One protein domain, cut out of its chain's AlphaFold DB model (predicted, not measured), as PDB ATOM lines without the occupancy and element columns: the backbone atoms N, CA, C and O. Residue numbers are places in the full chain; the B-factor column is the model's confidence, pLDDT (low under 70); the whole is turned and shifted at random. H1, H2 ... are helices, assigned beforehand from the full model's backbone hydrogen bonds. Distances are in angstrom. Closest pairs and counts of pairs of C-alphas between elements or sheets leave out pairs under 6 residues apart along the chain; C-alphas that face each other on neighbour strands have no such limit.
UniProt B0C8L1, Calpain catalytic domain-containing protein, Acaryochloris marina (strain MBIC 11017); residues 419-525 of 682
ATOM      1  N   GLU A 419     -13.182 -45.744   9.149       85.31
ATOM      2  CA  GLU A 419     -14.457 -45.597   8.428       85.31
ATOM      3  C   GLU A 419     -14.564 -44.215   7.766       85.31
ATOM      4  O   GLU A 419     -14.934 -44.136   6.598       85.31
ATOM      5  N   GLU A 420     -14.131 -43.140   8.433       89.12
ATOM      6  CA  GLU A 420     -14.051 -41.801   7.830       89.12
ATOM      7  C   GLU A 420     -13.180 -41.810   6.560       89.12
ATOM      8  O   GLU A 420     -13.589 -41.338   5.495       89.12
ATOM      9  N   ARG A 421     -11.989 -42.422   6.630       88.38
ATOM     10  CA  ARG A 421     -11.075 -42.554   5.478       88.38
ATOM     11  C   ARG A 421     -11.684 -43.379   4.346       88.38
ATOM     12  O   ARG A 421     -11.441 -43.075   3.175       88.38
ATOM     13  N   LYS A 422     -12.467 -44.412   4.664       89.19
ATOM     14  CA  LYS A 422     -13.187 -45.238   3.686       89.19
ATOM     15  C   LYS A 422     -14.317 -44.455   3.013       89.19
ATOM     16  O   LYS A 422     -14.352 -44.401   1.785       89.19
ATOM     17  N   LEU A 423     -15.166 -43.774   3.783       90.50
ATOM     18  CA  LEU A 423     -16.224 -42.902   3.260       90.50
ATOM     19  C   LEU A 423     -15.649 -41.792   2.367       90.50
ATOM     20  O   LEU A 423     -16.212 -41.509   1.308       90.50
ATOM     21  N   GLY A 424     -14.489 -41.237   2.730       89.44
ATOM     22  CA  GLY A 424     -13.740 -40.287   1.907       89.44
ATOM     23  C   GLY A 424     -13.256 -40.870   0.574       89.44
ATOM     24  O   GLY A 424     -13.383 -40.217  -0.460       89.44
ATOM     25  N   LYS A 425     -12.759 -42.118   0.553       90.12
ATOM     26  CA  LYS A 425     -12.414 -42.834  -0.697       90.12
ATOM     27  C   LYS A 425     -13.647 -43.084  -1.574       90.12
ATOM     28  O   LYS A 425     -13.572 -42.910  -2.786       90.12
ATOM     29  N   GLU A 426     -14.780 -43.435  -0.965       92.69
ATOM     30  CA  GLU A 426     -16.072 -43.623  -1.643       92.69
ATOM     31  C   GLU A 426     -16.750 -42.289  -2.049       92.69
ATOM     32  O   GLU A 426     -17.817 -42.310  -2.663       92.69
ATOM     33  N   LYS A 427     -16.165 -41.126  -1.708       90.94
ATOM     34  CA  LYS A 427     -16.751 -39.771  -1.851       90.94
ATOM     35  C   LYS A 427     -18.125 -39.604  -1.183       90.94
ATOM     36  O   LYS A 427     -18.936 -38.766  -1.579       90.94
ATOM     37  N   ARG A 428     -18.400 -40.375  -0.130       92.81
ATOM     38  CA  ARG A 428     -19.670 -40.368   0.621       92.81
ATOM     39  C   ARG A 428     -19.646 -39.330   1.736       92.81
ATOM     40  O   ARG A 428     -19.978 -39.630   2.881       92.81
ATOM     41  N   TYR A 429     -19.259 -38.106   1.380       92.38
ATOM     42  CA  TYR A 429     -18.972 -37.032   2.328       92.38
ATOM     43  C   TYR A 429     -20.119 -36.775   3.314       92.38
ATOM     44  O   TYR A 429     -19.865 -36.606   4.493       92.38
ATOM     45  N   THR A 430     -21.388 -36.853   2.898       93.88
ATOM     46  CA  THR A 430     -22.549 -36.628   3.789       93.88
ATOM     47  C   THR A 430     -22.680 -37.613   4.959       93.88
ATOM     48  O   THR A 430     -23.496 -37.385   5.848       93.88
ATOM     49  N   LYS A 431     -21.903 -38.705   4.974       91.56
ATOM     50  CA  LYS A 431     -21.826 -39.672   6.082       91.56
ATOM     51  C   LYS A 431     -20.618 -39.468   7.002       91.56
ATOM     52  O   LYS A 431     -20.497 -40.186   7.987       91.56
ATOM     53  N   MET A 432     -19.722 -38.548   6.654       92.31
ATOM     54  CA  MET A 432     -18.465 -38.308   7.357       92.31
ATOM     55  C   MET A 432     -18.638 -37.333   8.523       92.31
ATOM     56  O   MET A 432     -19.403 -36.371   8.439       92.31
ATOM     57  N   VAL A 433     -17.858 -37.525   9.583       92.25
ATOM     58  CA  VAL A 433     -17.803 -36.620  10.743       92.25
ATOM     59  C   VAL A 433     -17.309 -35.239  10.306       92.25
ATOM     60  O   VAL A 433     -17.914 -34.213  10.631       92.25
ATOM     61  N   SER A 434     -16.259 -35.204   9.483       94.44
ATOM     62  CA  SER A 434     -15.673 -33.983   8.919       94.44
ATOM     63  C   SER A 434     -16.646 -33.160   8.068       94.44
ATOM     64  O   SER A 434     -16.490 -31.945   7.987       94.44
ATOM     65  N   TYR A 435     -17.696 -33.762   7.501       95.56
ATOM     66  CA  TYR A 435     -18.744 -33.012   6.796       95.56
ATOM     67  C   TYR A 435     -19.534 -32.105   7.743       95.56
ATOM     68  O   TYR A 435     -19.820 -30.959   7.397       95.56
ATOM     69  N   GLY A 436     -19.807 -32.568   8.967       94.19
ATOM     70  CA  GLY A 436     -20.373 -31.732  10.026       94.19
ATOM     71  C   GLY A 436     -19.397 -30.653  10.508       94.19
ATOM     72  O   GLY A 436     -19.800 -29.505  10.690       94.19
ATOM     73  N   ILE A 437     -18.110 -30.993  10.657       95.31
ATOM     74  CA  ILE A 437     -17.053 -30.060  11.100       95.31
ATOM     75  C   ILE A 437     -16.865 -28.905  10.107       95.31
ATOM     76  O   ILE A 437     -16.745 -27.749  10.511       95.31
ATOM     77  N   PHE A 438     -16.862 -29.206   8.808       97.06
ATOM     78  CA  PHE A 438     -16.617 -28.235   7.738       97.06
ATOM     79  C   PHE A 438     -17.902 -27.687   7.096       97.06
ATOM     80  O   PHE A 438     -17.848 -27.144   5.994       97.06
ATOM     81  N   ALA A 439     -19.054 -27.820   7.768       95.81
ATOM     82  CA  ALA A 439     -20.359 -27.318   7.313       95.81
ATOM     83  C   ALA A 439     -20.716 -27.712   5.859       95.81
ATOM     84  O   ALA A 439     -21.337 -26.948   5.121       95.81
ATOM     85  N   GLY A 440     -20.305 -28.911   5.445       94.88
ATOM     86  CA  GLY A 440     -20.519 -29.456   4.108       94.88
ATOM     87  C   GLY A 440     -19.539 -29.011   3.014       94.88
ATOM     88  O   GLY A 440     -19.702 -29.450   1.873       94.88
ATOM     89  N   ASP A 441     -18.518 -28.196   3.312       97.19
ATOM     90  CA  ASP A 441     -17.500 -27.802   2.326       97.19
ATOM     91  C   ASP A 441     -16.573 -28.983   1.982       97.19
ATOM     92  O   ASP A 441     -15.607 -29.296   2.684       97.19
ATOM     93  N   THR A 442     -16.854 -29.631   0.851       95.81
ATOM     94  CA  THR A 442     -16.085 -30.783   0.367       95.81
ATOM     95  C   THR A 442     -14.633 -30.455   0.036       95.81
ATOM     96  O   THR A 442     -13.796 -31.351   0.120       95.81
ATOM     97  N   LYS A 443     -14.280 -29.193  -0.252       96.50
ATOM     98  CA  LYS A 443     -12.879 -28.800  -0.486       96.50
ATOM     99  C   LYS A 443     -12.082 -28.816   0.814       96.50
ATOM    100  O   LYS A 443     -10.917 -29.207   0.803       96.50
ATOM    101  N   LEU A 444     -12.696 -28.422   1.931       96.88
ATOM    102  CA  LEU A 444     -12.073 -28.529   3.254       96.88
ATOM    103  C   LEU A 444     -11.963 -29.992   3.702       96.88
ATOM    104  O   LEU A 444     -10.920 -30.376   4.234       96.88
ATOM    105  N   ILE A 445     -12.967 -30.828   3.402       95.94
ATOM    106  CA  ILE A 445     -12.888 -32.282   3.633       95.94
ATOM    107  C   ILE A 445     -11.752 -32.907   2.807       95.94
ATOM    108  O   ILE A 445     -10.965 -33.679   3.347       95.94
ATOM    109  N   ASP A 446     -11.605 -32.554   1.527       94.62
ATOM    110  CA  ASP A 446     -10.522 -33.070   0.680       94.62
ATOM    111  C   ASP A 446      -9.133 -32.607   1.153       94.62
ATOM    112  O   ASP A 446      -8.181 -33.392   1.116       94.62
ATOM    113  N   LEU A 447      -8.995 -31.370   1.648       95.88
ATOM    114  CA  LEU A 447      -7.754 -30.887   2.272       95.88
ATOM    115  C   LEU A 447      -7.423 -31.657   3.559       95.88
ATOM    116  O   LEU A 447      -6.273 -32.046   3.762       95.88
ATOM    117  N   TRP A 448      -8.425 -31.928   4.392       95.94
ATOM    118  CA  TRP A 448      -8.284 -32.743   5.597       95.94
ATOM    119  C   TRP A 448      -7.904 -34.200   5.278       95.94
ATOM    120  O   TRP A 448      -6.929 -34.725   5.812       95.94
ATOM    121  N   LEU A 449      -8.590 -34.836   4.326       94.06
ATOM    122  CA  LEU A 449      -8.258 -36.181   3.843       94.06
ATOM    123  C   LEU A 449      -6.895 -36.250   3.142       94.06
ATOM    124  O   LEU A 449      -6.307 -37.330   3.077       94.06
ATOM    125  N   LYS A 450      -6.400 -35.142   2.579       94.62
ATOM    126  CA  LYS A 450      -5.038 -35.041   2.040       94.62
ATOM    127  C   LYS A 450      -4.007 -34.981   3.168       94.62
ATOM    128  O   LYS A 450      -2.998 -35.669   3.070       94.62
ATOM    129  N   TYR A 451      -4.272 -34.217   4.226       95.12
ATOM    130  CA  TYR A 451      -3.435 -34.168   5.428       95.12
ATOM    131  C   TYR A 451      -3.337 -35.541   6.114       95.12
ATOM    132  O   TYR A 451      -2.239 -36.035   6.333       95.12
ATOM    133  N   LEU A 452      -4.449 -36.262   6.291       91.12
ATOM    134  CA  LEU A 452      -4.436 -37.640   6.821       91.12
ATOM    135  C   LEU A 452      -3.733 -38.685   5.924       91.12
ATOM    136  O   LEU A 452      -3.681 -39.861   6.278       91.12
ATOM    137  N   LYS A 453      -3.227 -38.290   4.748       90.19
ATOM    138  CA  LYS A 453      -2.422 -39.133   3.845       90.19
ATOM    139  C   LYS A 453      -0.946 -38.728   3.803       90.19
ATOM    140  O   LYS A 453      -0.184 -39.388   3.102       90.19
ATOM    141  N   THR A 454      -0.525 -37.663   4.492       89.06
ATOM    142  CA  THR A 454       0.898 -37.307   4.578       89.06
ATOM    143  C   THR A 454       1.568 -38.177   5.632       89.06
ATOM    144  O   THR A 454       1.640 -37.800   6.800       89.06
ATOM    145  N   THR A 455       2.006 -39.362   5.220       86.94
ATOM    146  CA  THR A 455       2.746 -40.276   6.090       86.94
ATOM    147  C   THR A 455       4.191 -39.826   6.267       86.94
ATOM    148  O   THR A 455       4.774 -39.221   5.363       86.94
ATOM    149  N   ASP A 456       4.782 -40.147   7.411       83.50
ATOM    150  CA  ASP A 456       6.219 -40.007   7.626       83.50
ATOM    151  C   ASP A 456       7.012 -41.163   6.968       83.50
ATOM    152  O   ASP A 456       6.486 -41.950   6.174       83.50
ATOM    153  N   LYS A 457       8.300 -41.273   7.314       81.00
ATOM    154  CA  LYS A 457       9.197 -42.357   6.881       81.00
ATOM    155  C   LYS A 457       8.797 -43.750   7.401       81.00
ATOM    156  O   LYS A 457       9.228 -44.737   6.810       81.00
ATOM    157  N   ASN A 458       8.012 -43.828   8.478       79.94
ATOM    158  CA  ASN A 458       7.525 -45.070   9.078       79.94
ATOM    159  C   ASN A 458       6.148 -45.487   8.518       79.94
ATOM    160  O   ASN A 458       5.669 -46.577   8.819       79.94
ATOM    161  N   GLY A 459       5.513 -44.646   7.691       82.56
ATOM    162  CA  GLY A 459       4.161 -44.877   7.173       82.56
ATOM    163  C   GLY A 459       3.047 -44.345   8.081       82.56
ATOM    164  O   GLY A 459       1.870 -44.562   7.787       82.56
ATOM    165  N   GLU A 460       3.384 -43.625   9.151       82.12
ATOM    166  CA  GLU A 460       2.424 -43.107  10.124       82.12
ATOM    167  C   GLU A 460       1.824 -41.787   9.645       82.12
ATOM    168  O   GLU A 460       2.548 -40.866   9.262       82.12
ATOM    169  N   ASP A 461       0.497 -41.660   9.677       87.94
ATOM    170  CA  ASP A 461      -0.175 -40.389   9.395       87.94
ATOM    171  C   ASP A 461      -0.026 -39.383  10.556       87.94
ATOM    172  O   ASP A 461       0.352 -39.769  11.662       87.94
ATOM    173  N   PRO A 462      -0.338 -38.089  10.357       89.44
ATOM    174  CA  PRO A 462      -0.049 -37.063  11.356       89.44
ATOM    175  C   PRO A 462      -0.767 -37.233  12.702       89.44
ATOM    176  O   PRO A 462      -0.275 -36.730  13.711       89.44
ATOM    177  N   ILE A 463      -1.907 -37.931  12.746       88.56
ATOM    178  CA  ILE A 463      -2.622 -38.202  14.001       88.56
ATOM    179  C   ILE A 463      -2.047 -39.442  14.693       88.56
ATOM    180  O   ILE A 463      -1.907 -39.441  15.914       88.56
ATOM    181  N   ALA A 464      -1.640 -40.461  13.928       83.19
ATOM    182  CA  ALA A 464      -0.873 -41.585  14.466       83.19
ATOM    183  C   ALA A 464       0.457 -41.105  15.077       83.19
ATOM    184  O   ALA A 464       0.732 -41.406  16.233       83.19
ATOM    185  N   GLN A 465       1.201 -40.247  14.366       85.00
ATOM    186  CA  GLN A 465       2.420 -39.602  14.878       85.00
ATOM    187  C   GLN A 465       2.171 -38.846  16.190       85.00
ATOM    188  O   GLN A 465       3.000 -38.904  17.090       85.00
ATOM    189  N   LEU A 466       1.043 -38.131  16.313       84.69
ATOM    190  CA  LEU A 466       0.684 -37.420  17.544       84.69
ATOM    191  C   LEU A 466       0.494 -38.391  18.717       84.69
ATOM    192  O   LEU A 466       1.070 -38.171  19.779       84.69
ATOM    193  N   PHE A 467      -0.273 -39.466  18.526       79.38
ATOM    194  CA  PHE A 467      -0.486 -40.468  19.574       79.38
ATOM    195  C   PHE A 467       0.813 -41.196  19.945       79.38
ATOM    196  O   PHE A 467       1.123 -41.308  21.128       79.38
ATOM    197  N   ASN A 468       1.614 -41.588  18.954       76.06
ATOM    198  CA  ASN A 468       2.880 -42.288  19.169       76.06
ATOM    199  C   ASN A 468       3.956 -41.387  19.801       76.06
ATOM    200  O   ASN A 468       4.779 -41.867  20.576       76.06
ATOM    201  N   SER A 469       3.931 -40.072  19.538       69.94
ATOM    202  CA  SER A 469       4.861 -39.101  20.141       69.94
ATOM    203  C   SER A 469       4.676 -38.888  21.647       69.94
ATOM    204  O   SER A 469       5.544 -38.287  22.271       69.94
ATOM    205  N   LEU A 470       3.568 -39.373  22.221       62.28
ATOM    206  CA  LEU A 470       3.319 -39.393  23.668       62.28
ATOM    207  C   LEU A 470       3.551 -40.779  24.296       62.28
ATOM    208  O   LEU A 470       3.279 -40.980  25.476       62.28
ATOM    209  N   THR A 471       4.036 -41.756  23.525       55.84
ATOM    210  CA  THR A 471       4.312 -43.110  24.014       55.84
ATOM    211  C   THR A 471       5.749 -43.508  23.698       55.84
ATOM    212  O   THR A 471       6.002 -44.226  22.732       55.84
ATOM    213  N   ASP A 472       6.689 -43.128  24.565       43.56
ATOM    214  CA  ASP A 472       8.119 -43.485  24.467       43.56
ATOM    215  C   ASP A 472       8.410 -45.012  24.494       43.56
ATOM    216  O   ASP A 472       9.572 -45.419  24.475       43.56
ATOM    217  N   PHE A 473       7.390 -45.885  24.578       42.69
ATOM    218  CA  PHE A 473       7.562 -47.281  25.005       42.69
ATOM    219  C   PHE A 473       6.669 -48.367  24.359       42.69
ATOM    220  O   PHE A 473       6.507 -49.435  24.952       42.69
ATOM    221  N   ILE A 474       6.110 -48.170  23.153       42.03
ATOM    222  CA  ILE A 474       5.374 -49.242  22.435       42.03
ATOM    223  C   ILE A 474       5.986 -49.510  21.042       42.03
ATOM    224  O   ILE A 474       6.085 -48.585  20.238       42.03
ATOM    225  N   PRO A 475       6.399 -50.757  20.715       34.25
ATOM    226  CA  PRO A 475       6.989 -51.082  19.415       34.25
ATOM    227  C   PRO A 475       5.943 -51.168  18.277       34.25
ATOM    228  O   PRO A 475       4.808 -51.600  18.499       34.25
ATOM    229  N   PRO A 476       6.315 -50.818  17.028       35.38
ATOM    230  CA  PRO A 476       5.357 -50.526  15.959       35.38
ATOM    231  C   PRO A 476       4.947 -51.765  15.138       35.38
ATOM    232  O   PRO A 476       5.437 -51.949  14.026       35.38
ATOM    233  N   GLN A 477       4.052 -52.624  15.651       33.78
ATOM    234  CA  GLN A 477       3.481 -53.754  14.872       33.78
ATOM    235  C   GLN A 477       1.970 -54.018  15.069       33.78
ATOM    236  O   GLN A 477       1.498 -55.134  14.865       33.78
ATOM    237  N   ALA A 478       1.174 -53.001  15.410       35.31
ATOM    238  CA  ALA A 478      -0.288 -53.091  15.328       35.31
ATOM    239  C   ALA A 478      -0.801 -52.422  14.037       35.31
ATOM    240  O   ALA A 478      -0.836 -51.199  13.949       35.31
ATOM    241  N   GLU A 479      -1.262 -53.202  13.048       33.69
ATOM    242  CA  GLU A 479      -1.873 -52.699  11.792       33.69
ATOM    243  C   GLU A 479      -3.284 -52.090  11.978       33.69
ATOM    244  O   GLU A 479      -4.140 -52.116  11.090       33.69
ATOM    245  N   ALA A 480      -3.564 -51.530  13.148       33.69
ATOM    246  CA  ALA A 480      -4.820 -50.873  13.446       33.69
ATOM    247  C   ALA A 480      -4.559 -49.619  14.278       33.69
ATOM    248  O   ALA A 480      -3.716 -49.615  15.171       33.69
ATOM    249  N   ILE A 481      -5.340 -48.568  14.006       38.44
ATOM    250  CA  ILE A 481      -5.420 -47.356  14.831       38.44
ATOM    251  C   ILE A 481      -6.135 -47.742  16.136       38.44
ATOM    252  O   ILE A 481      -7.333 -47.513  16.324       38.44
ATOM    253  N   VAL A 482      -5.392 -48.435  16.994       35.09
ATOM    254  CA  VAL A 482      -5.776 -48.854  18.335       35.09
ATOM    255  C   VAL A 482      -5.256 -47.775  19.266       35.09
ATOM    256  O   VAL A 482      -4.063 -47.706  19.546       35.09
ATOM    257  N   VAL A 483      -6.173 -46.925  19.734       41.72
ATOM    258  CA  VAL A 483      -5.981 -46.190  20.992       41.72
ATOM    259  C   VAL A 483      -5.527 -47.234  22.027       41.72
ATOM    260  O   VAL A 483      -6.160 -48.295  22.074       41.72
ATOM    261  N   PRO A 484      -4.393 -47.021  22.722       37.16
ATOM    262  CA  PRO A 484      -3.598 -48.102  23.301       37.16
ATOM    263  C   PRO A 484      -4.398 -49.056  24.191       37.16
ATOM    264  O   PRO A 484      -5.320 -48.666  24.897       37.16
ATOM    265  N   HIS A 485      -4.021 -50.334  24.131       33.56
ATOM    266  CA  HIS A 485      -4.689 -51.443  24.810       33.56
ATOM    267  C   HIS A 485      -5.123 -51.134  26.254       33.56
ATOM    268  O   HIS A 485      -4.321 -50.689  27.076       33.56
ATOM    269  N   ARG A 486      -6.342 -51.584  26.600       37.19
ATOM    270  CA  ARG A 486      -6.738 -51.909  27.982       37.19
ATOM    271  C   ARG A 486      -5.592 -52.643  28.698       37.19
ATOM    272  O   ARG A 486      -5.405 -53.835  28.460       37.19
ATOM    273  N   GLY A 487      -4.872 -51.962  29.592       36.06
ATOM    274  CA  GLY A 487      -3.936 -52.609  30.517       36.06
ATOM    275  C   GLY A 487      -2.529 -52.021  30.659       36.06
ATOM    276  O   GLY A 487      -1.815 -52.500  31.533       36.06
ATOM    277  N   THR A 488      -2.102 -51.010  29.893       39.41
ATOM    278  CA  THR A 488      -0.798 -50.347  30.139       39.41
ATOM    279  C   THR A 488      -0.948 -49.199  31.153       39.41
ATOM    280  O   THR A 488      -1.591 -48.206  30.827       39.41
ATOM    281  N   PRO A 489      -0.387 -49.279  32.381       39.44
ATOM    282  CA  PRO A 489      -0.699 -48.338  33.469       39.44
ATOM    283  C   PRO A 489       0.184 -47.073  33.513       39.44
ATOM    284  O   PRO A 489       0.078 -46.285  34.455       39.44
ATOM    285  N   TYR A 490       1.072 -46.880  32.536       43.03
ATOM    286  CA  TYR A 490       2.053 -45.794  32.509       43.03
ATOM    287  C   TYR A 490       1.534 -44.612  31.682       43.03
ATOM    288  O   TYR A 490       1.702 -44.582  30.468       43.03
ATOM    289  N   TYR A 491       0.907 -43.643  32.354       48.25
ATOM    290  CA  TYR A 491       0.407 -42.409  31.738       48.25
ATOM    291  C   TYR A 491       0.780 -41.180  32.576       48.25
ATOM    292  O   TYR A 491       0.099 -40.884  33.565       48.25
ATOM    293  N   ASP A 492       1.819 -40.461  32.147       46.03
ATOM    294  CA  ASP A 492       2.023 -39.030  32.445       46.03
ATOM    295  C   ASP A 492       1.623 -38.154  31.232       46.03
ATOM    296  O   ASP A 492       1.115 -37.046  31.417       46.03
ATOM    297  N   ASP A 493       1.753 -38.690  30.007       57.44
ATOM    298  CA  ASP A 493       1.490 -38.001  28.737       57.44
ATOM    299  C   ASP A 493       0.076 -38.255  28.198       57.44
ATOM    300  O   ASP A 493      -0.193 -39.058  27.304       57.44
ATOM    301  N   GLU A 494      -0.872 -37.529  28.773       69.00
ATOM    302  CA  GLU A 494      -2.237 -37.453  28.270       69.00
ATOM    303  C   GLU A 494      -2.333 -36.630  26.971       69.00
ATOM    304  O   GLU A 494      -1.865 -35.492  26.904       69.00
ATOM    305  N   ILE A 495      -3.049 -37.151  25.964       78.19
ATOM    306  CA  ILE A 495      -3.469 -36.351  24.803       78.19
ATOM    307  C   ILE A 495      -4.492 -35.302  25.242       78.19
ATOM    308  O   ILE A 495      -5.600 -35.633  25.675       78.19
ATOM    309  N   ARG A 496      -4.147 -34.032  25.031       82.62
ATOM    310  CA  ARG A 496      -5.004 -32.871  25.285       82.62
ATOM    311  C   ARG A 496      -5.343 -32.159  23.986       82.62
ATOM    312  O   ARG A 496      -4.724 -32.403  22.948       82.62
ATOM    313  N   ILE A 497      -6.310 -31.248  24.024       84.69
ATOM    314  CA  ILE A 497      -6.676 -30.472  22.830       84.69
ATOM    315  C   ILE A 497      -5.500 -29.591  22.370       84.69
ATOM    316  O   ILE A 497      -5.255 -29.461  21.170       84.69
ATOM    317  N   GLU A 498      -4.695 -29.087  23.305       85.50
ATOM    318  CA  GLU A 498      -3.467 -28.336  23.037       85.50
ATOM    319  C   GLU A 498      -2.411 -29.180  22.294       85.50
ATOM    320  O   GLU A 498      -1.642 -28.636  21.500       85.50
ATOM    321  N   SER A 499      -2.406 -30.509  22.469       86.31
ATOM    322  CA  SER A 499      -1.541 -31.428  21.712       86.31
ATOM    323  C   SER A 499      -1.914 -31.439  20.220       86.31
ATOM    324  O   SER A 499      -1.034 -31.413  19.357       86.31
ATOM    325  N   PHE A 500      -3.214 -31.372  19.895       89.75
ATOM    326  CA  PHE A 500      -3.684 -31.172  18.517       89.75
ATOM    327  C   PHE A 500      -3.391 -29.751  18.006       89.75
ATOM    328  O   PHE A 500      -2.998 -29.597  16.848       89.75
ATOM    329  N   GLU A 501      -3.538 -28.707  18.839       90.50
ATOM    330  CA  GLU A 501      -3.184 -27.327  18.454       90.50
ATOM    331  C   GLU A 501      -1.697 -27.209  18.077       90.50
ATOM    332  O   GLU A 501      -1.367 -26.581  17.065       90.50
ATOM    333  N   GLY A 502      -0.813 -27.842  18.857       90.81
ATOM    334  CA  GLY A 502       0.616 -27.964  18.571       90.81
ATOM    335  C   GLY A 502       0.871 -28.701  17.259       90.81
ATOM    336  O   GLY A 502       1.426 -28.117  16.327       90.81
ATOM    337  N   LYS A 503       0.366 -29.934  17.127       92.00
ATOM    338  CA  LYS A 503       0.574 -30.760  15.927       92.00
ATOM    339  C   LYS A 503       0.106 -30.074  14.640       92.00
ATOM    340  O   LYS A 503       0.863 -30.000  13.674       92.00
ATOM    341  N   PHE A 504      -1.098 -29.497  14.623       94.94
ATOM    342  CA  PHE A 504      -1.621 -28.800  13.439       94.94
ATOM    343  C   PHE A 504      -0.808 -27.553  13.071       94.94
ATOM    344  O   PHE A 504      -0.715 -27.199  11.892       94.94
ATOM    345  N   LYS A 505      -0.222 -26.871  14.061       94.19
ATOM    346  CA  LYS A 505       0.669 -25.726  13.846       94.19
ATOM    347  C   LYS A 505       2.016 -26.170  13.271       94.19
ATOM    348  O   LYS A 505       2.486 -25.543  12.320       94.19
ATOM    349  N   ASP A 506       2.605 -27.230  13.814       93.38
ATOM    350  CA  ASP A 506       3.927 -27.726  13.420       93.38
ATOM    351  C   ASP A 506       3.897 -28.356  12.017       93.38
ATOM    352  O   ASP A 506       4.760 -28.061  11.184       93.38
ATOM    353  N   ASP A 507       2.822 -29.082  11.694       94.44
ATOM    354  CA  ASP A 507       2.535 -29.591  10.344       94.44
ATOM    355  C   ASP A 507       2.110 -28.492   9.348       94.44
ATOM    356  O   ASP A 507       1.943 -28.753   8.154       94.44
ATOM    357  N   LYS A 508       1.920 -27.250   9.820       95.56
ATOM    358  CA  LYS A 508       1.475 -26.083   9.032       95.56
ATOM    359  C   LYS A 508       0.134 -26.313   8.318       95.56
ATOM    360  O   LYS A 508      -0.068 -25.833   7.199       95.56
ATOM    361  N   LEU A 509      -0.792 -27.021   8.968       95.75
ATOM    362  CA  LEU A 509      -2.133 -27.289   8.447       95.75
ATOM    363  C   LEU A 509      -2.882 -25.972   8.161       95.75
ATOM    364  O   LEU A 509      -2.819 -25.021   8.945       95.75
ATOM    365  N   ASP A 510      -3.608 -25.906   7.039       95.88
ATOM    366  CA  ASP A 510      -4.372 -24.708   6.665       95.88
ATOM    367  C   ASP A 510      -5.340 -24.330   7.799       95.88
ATOM    368  O   ASP A 510      -6.129 -25.151   8.272       95.88
ATOM    369  N   LYS A 511      -5.307 -23.063   8.226       95.38
ATOM    370  CA  LYS A 511      -6.138 -22.542   9.321       95.38
ATOM    371  C   LYS A 511      -7.641 -22.721   9.075       95.38
ATOM    372  O   LYS A 511      -8.391 -22.793  10.047       95.38
ATOM    373  N   LYS A 512      -8.085 -22.816   7.816       96.25
ATOM    374  CA  LYS A 512      -9.475 -23.126   7.434       96.25
ATOM    375  C   LYS A 512      -9.879 -24.566   7.762       96.25
ATOM    376  O   LYS A 512     -11.062 -24.820   7.935       96.25
ATOM    377  N   VAL A 513      -8.913 -25.477   7.873       96.56
ATOM    378  CA  VAL A 513      -9.103 -26.879   8.278       96.56
ATOM    379  C   VAL A 513      -8.821 -27.040   9.776       96.56
ATOM    380  O   VAL A 513      -9.652 -27.573  10.509       96.56
ATOM    381  N   ALA A 514      -7.693 -26.510  10.256       95.00
ATOM    382  CA  ALA A 514      -7.282 -26.638  11.652       95.00
ATOM    383  C   ALA A 514      -8.274 -25.978  12.628       95.00
ATOM    384  O   ALA A 514      -8.653 -26.589  13.623       95.00
ATOM    385  N   LYS A 515      -8.750 -24.752  12.352       93.75
ATOM    386  CA  LYS A 515      -9.613 -24.022  13.301       93.75
ATOM    387  C   LYS A 515     -10.975 -24.705  13.533       93.75
ATOM    388  O   LYS A 515     -11.338 -24.840  14.700       93.75
ATOM    389  N   PRO A 516     -11.731 -25.155  12.506       94.50
ATOM    390  CA  PRO A 516     -12.951 -25.932  12.739       94.50
ATOM    391  C   PRO A 516     -12.690 -27.270  13.440       94.50
ATOM    392  O   PRO A 516     -13.481 -27.654  14.296       94.50
ATOM    393  N   MET A 517     -11.570 -27.943  13.142       94.44
ATOM    394  CA  MET A 517     -11.198 -29.205  13.795       94.44
ATOM    395  C   MET A 517     -10.952 -29.021  15.301       94.44
ATOM    396  O   MET A 517     -11.537 -29.737  16.109       94.44
ATOM    397  N   ILE A 518     -10.167 -28.012  15.692       91.19
ATOM    398  CA  ILE A 518      -9.950 -27.658  17.105       91.19
ATOM    399  C   ILE A 518     -11.267 -27.246  17.786       91.19
ATOM    400  O   ILE A 518     -11.564 -27.701  18.886       91.19
ATOM    401  N   ALA A 519     -12.110 -26.444  17.126       89.44
ATOM    402  CA  ALA A 519     -13.417 -26.068  17.675       89.44
ATOM    403  C   ALA A 519     -14.353 -27.279  17.877       89.44
ATOM    404  O   ALA A 519     -15.120 -27.315  18.841       89.44
ATOM    405  N   TRP A 520     -14.279 -28.283  16.998       90.81
ATOM    406  CA  TRP A 520     -14.985 -29.552  17.171       90.81
ATOM    407  C   TRP A 520     -14.415 -30.379  18.330       90.81
ATOM    408  O   TRP A 520     -15.198 -30.932  19.097       90.81
ATOM    409  N   LEU A 521     -13.090 -30.412  18.512       86.38
ATOM    410  CA  LEU A 521     -12.440 -31.082  19.646       86.38
ATOM    411  C   LEU A 521     -12.897 -30.513  21.000       86.38
ATOM    412  O   LEU A 521     -13.303 -31.286  21.863       86.38
ATOM    413  N   TYR A 522     -12.933 -29.184  21.158       83.50
ATOM    414  CA  TYR A 522     -13.495 -28.547  22.362       83.50
ATOM    415  C   TYR A 522     -14.960 -28.943  22.586       83.50
ATOM    416  O   TYR A 522     -15.344 -29.335  23.688       83.50
ATOM    417  N   LYS A 523     -15.780 -28.907  21.527       84.06
ATOM    418  CA  LYS A 523     -17.212 -29.228  21.612       84.06
ATOM    419  C   LYS A 523     -17.508 -30.715  21.856       84.06
ATOM    420  O   LYS A 523     -18.567 -31.029  22.393       84.06
ATOM    421  N   SER A 524     -16.637 -31.629  21.431       83.88
ATOM    422  CA  SER A 524     -16.889 -33.074  21.521       83.88
ATOM    423  C   SER A 524     -16.709 -33.635  22.934       83.88
ATOM    424  O   SER A 524     -17.251 -34.699  23.235       83.88
ATOM    425  N   GLY A 525     -15.960 -32.940  23.802       79.56
ATOM    426  CA  GLY A 525     -15.645 -33.417  25.152       79.56
ATOM    427  C   GLY A 525     -14.834 -34.719  25.153       79.56
ATOM    428  O   GLY A 525     -14.870 -35.475  26.118       79.56
TER     429      GLY A 525
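Overview. This is residues 419 to 525 of the 682 residues of the protein "Calpain catalytic domain-containing protein" of Acaryochloris marina (strain MBIC 11017) (UniProt B0C8L1). A helical hairpin, H5 and H6, forms one side of the domain; H3 meets H6 at about a right angle near their first residues, with the short H1 and H2 near H3, while H4 packs on H5. The long link from H4 to H5, residues 469 to 496, makes a wide loop at the end away from H1, H2 and H3. The printed part has 107 residues with six named helices, H1 to H6 in order, and no named strand; the class is all helix, though named elements hold 53 residues, under half. It is compact, with a radius of gyration of the C-alphas of 14.6 A, and spans 40 by 27 by 26 A.

Along the chain. H1, residues 419 to 425, begins at C-alpha 419 (-14.457, -45.597, 8.428) and is 9.8 A long. H2 is residues 433 to 437, 6.6 A; H3 is residues 442 to 451, 14.0 A; H4 is residues 462 to 468, 9.8 A. H5, residues 497 to 506, measures 14.4 A. H6, residues 511 to 524, measures 19.4 A and ends at C-alpha 524 (-16.889, -33.074, 21.521).

Arrangement. H1 only just touches H3, with 3 pairs of C-alphas within 8 A, the closest Gly 424 and Leu 449 at 7.1 A. H3 touches H6 residues 512 to 513 alone, about perpendicular at 89 degrees; the closest C-alphas, Leu 444 and Val 513, are 6.1 A apart. H4 touches H5 at a steep tilt of 54 degrees, opposite ways; the closest C-alphas are Leu 466 and Lys 503, 6.9 A. H5 and H6 form a hairpin, a shallow tilt of 12 degrees, opposite ways; the closest C-alphas are Phe 504 and Ala 514, 6.3 A. H1 and H6 are apart. In H1 to H5 every O i to N i+4 pair is within hydrogen-bond range; in H6, 9 of 10 are.

Size, cuts and confidence. The C-alphas farthest apart, Lys 443 and Pro 489, are 41.0 A apart. The printed part has no cut. Residues 469 to 494 of the model have pLDDT under 70.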